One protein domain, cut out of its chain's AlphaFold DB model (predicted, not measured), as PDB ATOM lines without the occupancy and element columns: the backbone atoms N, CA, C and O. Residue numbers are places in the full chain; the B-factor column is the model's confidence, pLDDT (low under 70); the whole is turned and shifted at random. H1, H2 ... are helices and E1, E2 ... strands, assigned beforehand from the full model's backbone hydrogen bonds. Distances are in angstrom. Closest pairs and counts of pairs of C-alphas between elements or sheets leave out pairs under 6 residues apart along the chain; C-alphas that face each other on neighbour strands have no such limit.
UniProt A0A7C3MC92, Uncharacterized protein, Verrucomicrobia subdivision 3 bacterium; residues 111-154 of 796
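What this domain is: This is residues 111 to 154 of the 796 residues of an uncharacterized protein of Verrucomicrobia subdivision 3 bacterium (UniProt A0A7C3MC92). This is a small domain with a short strand hairpin, E1 and E2, and the helix H1 towards one end and a second helix, H2, towards the other. After H2 the last stretch, residues 144 to 154, has no named element and runs back along one side towards the end where H1 lies. The printed part has 44 residues, with two named strands and two named helices in the order E1, E2, H1, H2; the sheet has the order E1 - E2 and is antiparallel, and the class is mixed, helices and strands. The whole is compact, with a radius of gyration of the C-alphas of 9.3 A, and the C-alphas span 25 by 19 by 13 A.

How they stand to each other: E1, residues 111 to 113, and E2, residues 120 to 122, form a hairpin of antiparallel neighbour strands, with 144 degrees between their directions. The C-alphas of Arg 113 and Pro 120 face each other at 4.6 A. N 121 and O 112 are within hydrogen-bond range at 2.8 A, and N 111 and O 121 at 3.0 A. The closest C-alphas of E1 and H1, residues 123 to 129, are those of Ile 111 and Glu 123, 6.6 A apart. H1 and H2, residues 135 to 143, are close but not clearly touching; their closest C-alphas, those of Phe 129 and Pro 135, are 7.2 A apart. They run the same way at a steep tilt of 56 degrees. H2 is apart from E1 and from E2. In H1 and H2 every O i to N i+4 pair is within hydrogen-bond range.

Where its parts are: E1 begins at C-alpha 111, at (151.746, 132.217, 159.046), and is 7.4 A long from first to last C-alpha; E2 is 7.0 A long. H1 measures 10.0 A and begins at C-alpha 123, at (151.093, 127.252, 163.374). H2 measures 12.2 A and ends at C-alpha 143, at (139.446, 143.487, 178.554).

The domain as a whole: The two C-alphas farthest apart, those of Ile 111 and Ala 143, are 25.7 A apart. The printed part has no cut. The links E2 to H1 and H1 to H2 are tight, and the link E1 to E2 is short. The mean pLDDT of the printed part is 86.1, and no printed residue is under 70.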
ATOM      1  N   ILE A 111     153.016 132.397 159.767       81.88
ATOM      2  CA  ILE A 111     151.746 132.217 159.046       81.88
ATOM      3  C   ILE A 111     150.830 133.422 159.273       81.88
ATOM      4  O   ILE A 111     150.253 133.926 158.320       81.88
ATOM      5  N   GLU A 112     150.737 133.924 160.511       84.25
ATOM      6  CA  GLU A 112     149.803 135.000 160.875       84.25
ATOM      7  C   GLU A 112     150.358 135.957 161.938       84.25
ATOM      8  O   GLU A 112     151.302 135.630 162.664       84.25
ATOM      9  N   ARG A 113     149.765 137.154 162.071       88.31
ATOM     10  CA  ARG A 113     150.118 138.136 163.124       88.31
ATOM     11  C   ARG A 113     149.117 138.121 164.277       88.31
ATOM     12  O   ARG A 113     147.922 137.944 164.087       88.31
ATOM     13  N   CYS A 114     149.608 138.343 165.496       87.75
ATOM     14  CA  CYS A 114     148.763 138.498 166.682       87.75
ATOM     15  C   CYS A 114     147.830 139.705 166.521       87.75
ATOM     16  O   CYS A 114     148.313 140.824 166.357       87.75
ATOM     17  N   LEU A 115     146.520 139.512 166.674       87.75
ATOM     18  CA  LEU A 115     145.528 140.580 166.483       87.75
ATOM     19  C   LEU A 115     145.636 141.728 167.504       87.75
ATOM     20  O   LEU A 115     145.123 142.816 167.269       87.75
ATOM     21  N   VAL A 116     146.345 141.514 168.617       90.25
ATOM     22  CA  VAL A 116     146.475 142.492 169.712       90.25
ATOM     23  C   VAL A 116     147.800 143.253 169.675       90.25
ATOM     24  O   VAL A 116     147.841 144.451 169.939       90.25
ATOM     25  N   CYS A 117     148.910 142.568 169.392       89.62
ATOM     26  CA  CYS A 117     150.254 143.160 169.452       89.62
ATOM     27  C   CYS A 117     151.031 143.073 168.135       89.62
ATOM     28  O   CYS A 117     152.196 143.463 168.098       89.62
ATOM     29  N   GLN A 118     150.414 142.536 167.077       88.25
ATOM     30  CA  GLN A 118     150.955 142.421 165.717       88.25
ATOM     31  C   GLN A 118     152.261 141.613 165.596       88.25
ATOM     32  O   GLN A 118     152.912 141.621 164.551       88.25
ATOM     33  N   ARG A 119     152.647 140.867 166.642       87.12
ATOM     34  CA  ARG A 119     153.821 139.980 166.615       87.12
ATOM     35  C   ARG A 119     153.581 138.749 165.728       87.12
ATOM     36  O   ARG A 119     152.467 138.222 165.744       87.12
ATOM     37  N   PRO A 120     154.611 138.256 165.015       86.06
ATOM     38  CA  PRO A 120     154.497 137.087 164.150       86.06
ATOM     39  C   PRO A 120     154.236 135.796 164.942       86.06
ATOM     40  O   PRO A 120     154.876 135.541 165.966       86.06
ATOM     41  N   MET A 121     153.315 134.969 164.450       86.12
ATOM     42  CA  MET A 121     152.914 133.678 165.013       86.12
ATOM     43  C   MET A 121     153.109 132.573 163.964       86.12
ATOM     44  O   MET A 121     152.848 132.771 162.777       86.12
ATOM     45  N   CYS A 122     153.587 131.406 164.398       88.31
ATOM     46  CA  CYS A 122     153.555 130.184 163.590       88.31
ATOM     47  C   CYS A 122     152.333 129.329 163.937       88.31
ATOM     48  O   CYS A 122     151.658 129.570 164.941       88.31
ATOM     49  N   GLU A 123     152.134 128.263 163.167       85.38
ATOM     50  CA  GLU A 123     151.093 127.252 163.374       85.38
ATOM     51  C   GLU A 123     151.015 126.751 164.825       85.38
ATOM     52  O   GLU A 123     149.959 126.819 165.444       85.38
ATOM     53  N   LYS A 124     152.151 126.384 165.439       82.56
ATOM     54  CA  LYS A 124     152.192 125.937 166.845       82.56
ATOM     55  C   LYS A 124     151.764 127.003 167.855       82.56
ATOM     56  O   LYS A 124     151.239 126.677 168.917       82.56
ATOM     57  N   CYS A 125     152.005 128.286 167.572       84.19
ATOM     58  CA  CYS A 125     151.476 129.358 168.421       84.19
ATOM     59  C   CYS A 125     149.951 129.451 168.301       84.19
ATOM     60  O   CYS A 125     149.287 129.652 169.318       84.19
ATOM     61  N   MET A 126     149.415 129.266 167.093       85.94
ATOM     62  CA  MET A 126     147.976 129.297 166.834       85.94
ATOM     63  C   MET A 126     147.248 128.076 167.406       85.94
ATOM     64  O   MET A 126     146.160 128.221 167.956       85.94
ATOM     65  N   GLU A 127     147.865 126.893 167.390       86.38
ATOM     66  CA  GLU A 127     147.334 125.693 168.054       86.38
ATOM     67  C   GLU A 127     147.141 125.893 169.566       86.38
ATOM     68  O   GLU A 127     146.167 125.405 170.137       86.38
ATOM     69  N   LEU A 128     148.052 126.613 170.229       83.50
ATOM     70  CA  LEU A 128     148.002 126.822 171.681       83.50
ATOM     71  C   LEU A 128     147.117 128.004 172.090       83.50
ATOM     72  O   LEU A 128     146.418 127.927 173.097       83.50
ATOM     73  N   PHE A 129     147.155 129.107 171.340       84.88
ATOM     74  CA  PHE A 129     146.567 130.379 171.775       84.88
ATOM     75  C   PHE A 129     145.589 131.002 170.765       84.88
ATOM     76  O   PHE A 129     145.017 132.050 171.056       84.88
ATOM     77  N   GLY A 130     145.358 130.382 169.605       87.56
ATOM     78  CA  GLY A 130     144.543 130.948 168.527       87.56
ATOM     79  C   GLY A 130     145.224 132.147 167.857       87.56
ATOM     80  O   GLY A 130     146.433 132.152 167.645       87.56
ATOM     81  N   TYR A 131     144.469 133.201 167.550       89.06
ATOM     82  CA  TYR A 131     144.987 134.392 166.854       89.06
ATOM     83  C   TYR A 131     145.718 135.402 167.769       89.06
ATOM     84  O   TYR A 131     145.848 136.586 167.440       89.06
ATOM     85  N   VAL A 132     146.230 134.951 168.920       90.75
ATOM     86  CA  VAL A 132     147.033 135.766 169.843       90.75
ATOM     87  C   VAL A 132     148.323 135.065 170.259       90.75
ATOM     88  O   VAL A 132     148.387 133.851 170.388       90.75
ATOM     89  N   CYS A 133     149.387 135.830 170.514       86.75
ATOM     90  CA  CYS A 133     150.716 135.251 170.749       86.75
ATOM     91  C   CYS A 133     150.974 134.774 172.193       86.75
ATOM     92  O   CYS A 133     152.031 134.194 172.478       86.75
ATOM     93  N   SER A 134     150.098 135.113 173.145       87.81
ATOM     94  CA  SER A 134     150.262 134.784 174.568       87.81
ATOM     95  C   SER A 134     148.960 134.953 175.369       87.81
ATOM     96  O   SER A 134     148.081 135.705 174.941       87.81
ATOM     97  N   PRO A 135     148.870 134.358 176.576       87.38
ATOM     98  CA  PRO A 135     147.748 134.564 177.498       87.38
ATOM     99  C   PRO A 135     147.529 136.035 177.869       87.38
ATOM    100  O   PRO A 135     146.396 136.476 178.008       87.38
ATOM    101  N   LEU A 136     148.609 136.821 177.957       89.19
ATOM    102  CA  LEU A 136     148.533 138.262 178.220       89.19
ATOM    103  C   LEU A 136     147.818 139.015 177.092       89.19
ATOM    104  O   LEU A 136     147.051 139.936 177.352       89.19
ATOM    105  N   CYS A 137     148.049 138.619 175.836       88.88
ATOM    106  CA  CYS A 137     147.332 139.205 174.704       88.88
ATOM    107  C   CYS A 137     145.867 138.760 174.678       88.88
ATOM    108  O   CYS A 137     145.019 139.567 174.326       88.88
ATOM    109  N   LYS A 138     145.561 137.530 175.109       87.31
ATOM    110  CA  LYS A 138     144.179 137.062 175.270       87.31
ATOM    111  C   LYS A 138     143.421 137.887 176.318       87.31
ATOM    112  O   LYS A 138     142.415 138.492 175.988       87.31
ATOM    113  N   ALA A 139     143.978 138.026 177.523       88.00
ATOM    114  CA  ALA A 139     143.377 138.829 178.592       88.00
ATOM    115  C   ALA A 139     143.191 140.302 178.191       88.00
ATOM    116  O   ALA A 139     142.213 140.940 178.572       88.00
ATOM    117  N   LYS A 140     144.115 140.846 177.389       89.75
ATOM    118  CA  LYS A 140     143.989 142.198 176.840       89.75
ATOM    119  C   LYS A 140     142.884 142.303 175.782       89.75
ATOM    120  O   LYS A 140     142.181 143.304 175.786       89.75
ATOM    121  N   ALA A 141     142.722 141.305 174.912       88.38
ATOM    122  CA  ALA A 141     141.606 141.260 173.968       88.38
ATOM    123  C   ALA A 141     140.259 141.208 174.700       88.38
ATOM    124  O   ALA A 141     139.381 142.008 174.391       88.38
ATOM    125  N   ASP A 142     140.148 140.359 175.728       87.50
ATOM    126  CA  ASP A 142     138.939 140.222 176.548       87.50
ATOM    127  C   ASP A 142     138.608 141.537 177.283       87.50
ATOM    128  O   ASP A 142     137.472 142.004 177.254       87.50
ATOM    129  N   ALA A 143     139.614 142.198 177.872       86.19
ATOM    130  CA  ALA A 143     139.446 143.487 178.554       86.19
ATOM    131  C   ALA A 143     139.088 144.648 177.608       86.19
ATOM    132  O   ALA A 143     138.543 145.657 178.049       86.19
ATOM    133  N   GLN A 144     139.419 144.527 176.320       88.06
ATOM    134  CA  GLN A 144     139.157 145.538 175.294       88.06
ATOM    135  C   GLN A 144     137.947 145.199 174.411       88.06
ATOM    136  O   GLN A 144     137.662 145.947 173.479       88.06
ATOM    137  N   GLY A 145     137.244 144.094 174.686       85.06
ATOM    138  CA  GLY A 145     136.098 143.649 173.890       85.06
ATOM    139  C   GLY A 145     136.449 143.297 172.440       85.06
ATOM    140  O   GLY A 145     135.609 143.438 171.557       85.06
ATOM    141  N   ILE A 146     137.691 142.883 172.168       86.62
ATOM    142  CA  ILE A 146     138.132 142.492 170.823       86.62
ATOM    143  C   ILE A 146     137.662 141.056 170.565       86.62
ATOM    144  O   ILE A 146     138.171 140.119 171.179       86.62
ATOM    145  N   GLU A 147     136.726 140.871 169.632       81.25
ATOM    146  CA  GLU A 147     136.279 139.539 169.212       81.25
ATOM    147  C   GLU A 147     137.401 138.806 168.459       81.25
ATOM    148  O   GLU A 147     137.729 139.118 167.313       81.25
ATOM    149  N   LEU A 148     138.020 137.822 169.119       85.50
ATOM    150  CA  LEU A 148     139.040 136.973 168.510       85.50
ATOM    151  C   LEU A 148     138.376 135.794 167.773       85.50
ATOM    152  O   LEU A 148     137.646 135.025 168.407       85.50
ATOM    153  N   PRO A 149     138.651 135.582 166.472       82.38
ATOM    154  CA  PRO A 149     138.184 134.394 165.767       82.38
ATOM    155  C   PRO A 149     138.789 133.122 166.383       82.38
ATOM    156  O   PRO A 149     139.907 133.125 166.899       82.38
ATOM    157  N   VAL A 150     138.049 132.014 166.343       82.06
ATOM    158  CA  VAL A 150     138.503 130.723 166.880       82.06
ATOM    159  C   VAL A 150     139.292 129.980 165.806       82.06
ATOM    160  O   VAL A 150     138.777 129.741 164.716       82.06
ATOM    161  N   TYR A 151     140.531 129.590 166.109       82.56
ATOM    162  CA  TYR A 151     141.360 128.821 165.179       82.56
ATOM    163  C   TYR A 151     140.909 127.354 165.133       82.56
ATOM    164  O   TYR A 151     140.757 126.707 166.171       82.56
ATOM    165  N   GLU A 152     140.695 126.809 163.932       78.00
ATOM    166  CA  GLU A 152     140.090 125.482 163.739       78.00
ATOM    167  C   GLU A 152     140.925 124.335 164.335       78.00
ATOM    168  O   GLU A 152     140.357 123.377 164.871       78.00
ATOM    169  N   HIS A 153     142.256 124.469 164.321       81.50
ATOM    170  CA  HIS A 153     143.202 123.506 164.898       81.50
ATOM    171  C   HIS A 153     143.662 123.872 166.317       81.50
ATOM    172  O   HIS A 153     144.627 123.305 166.825       81.50
ATOM    173  N   GLN A 154     142.987 124.808 166.992       81.25
ATOM    174  CA  GLN A 154     143.300 125.112 168.385       81.25
ATOM    175  C   GLN A 154     143.097 123.861 169.252       81.25
ATOM    176  O   GLN A 154     142.041 123.224 169.209       81.25
TER     177      GLN A 154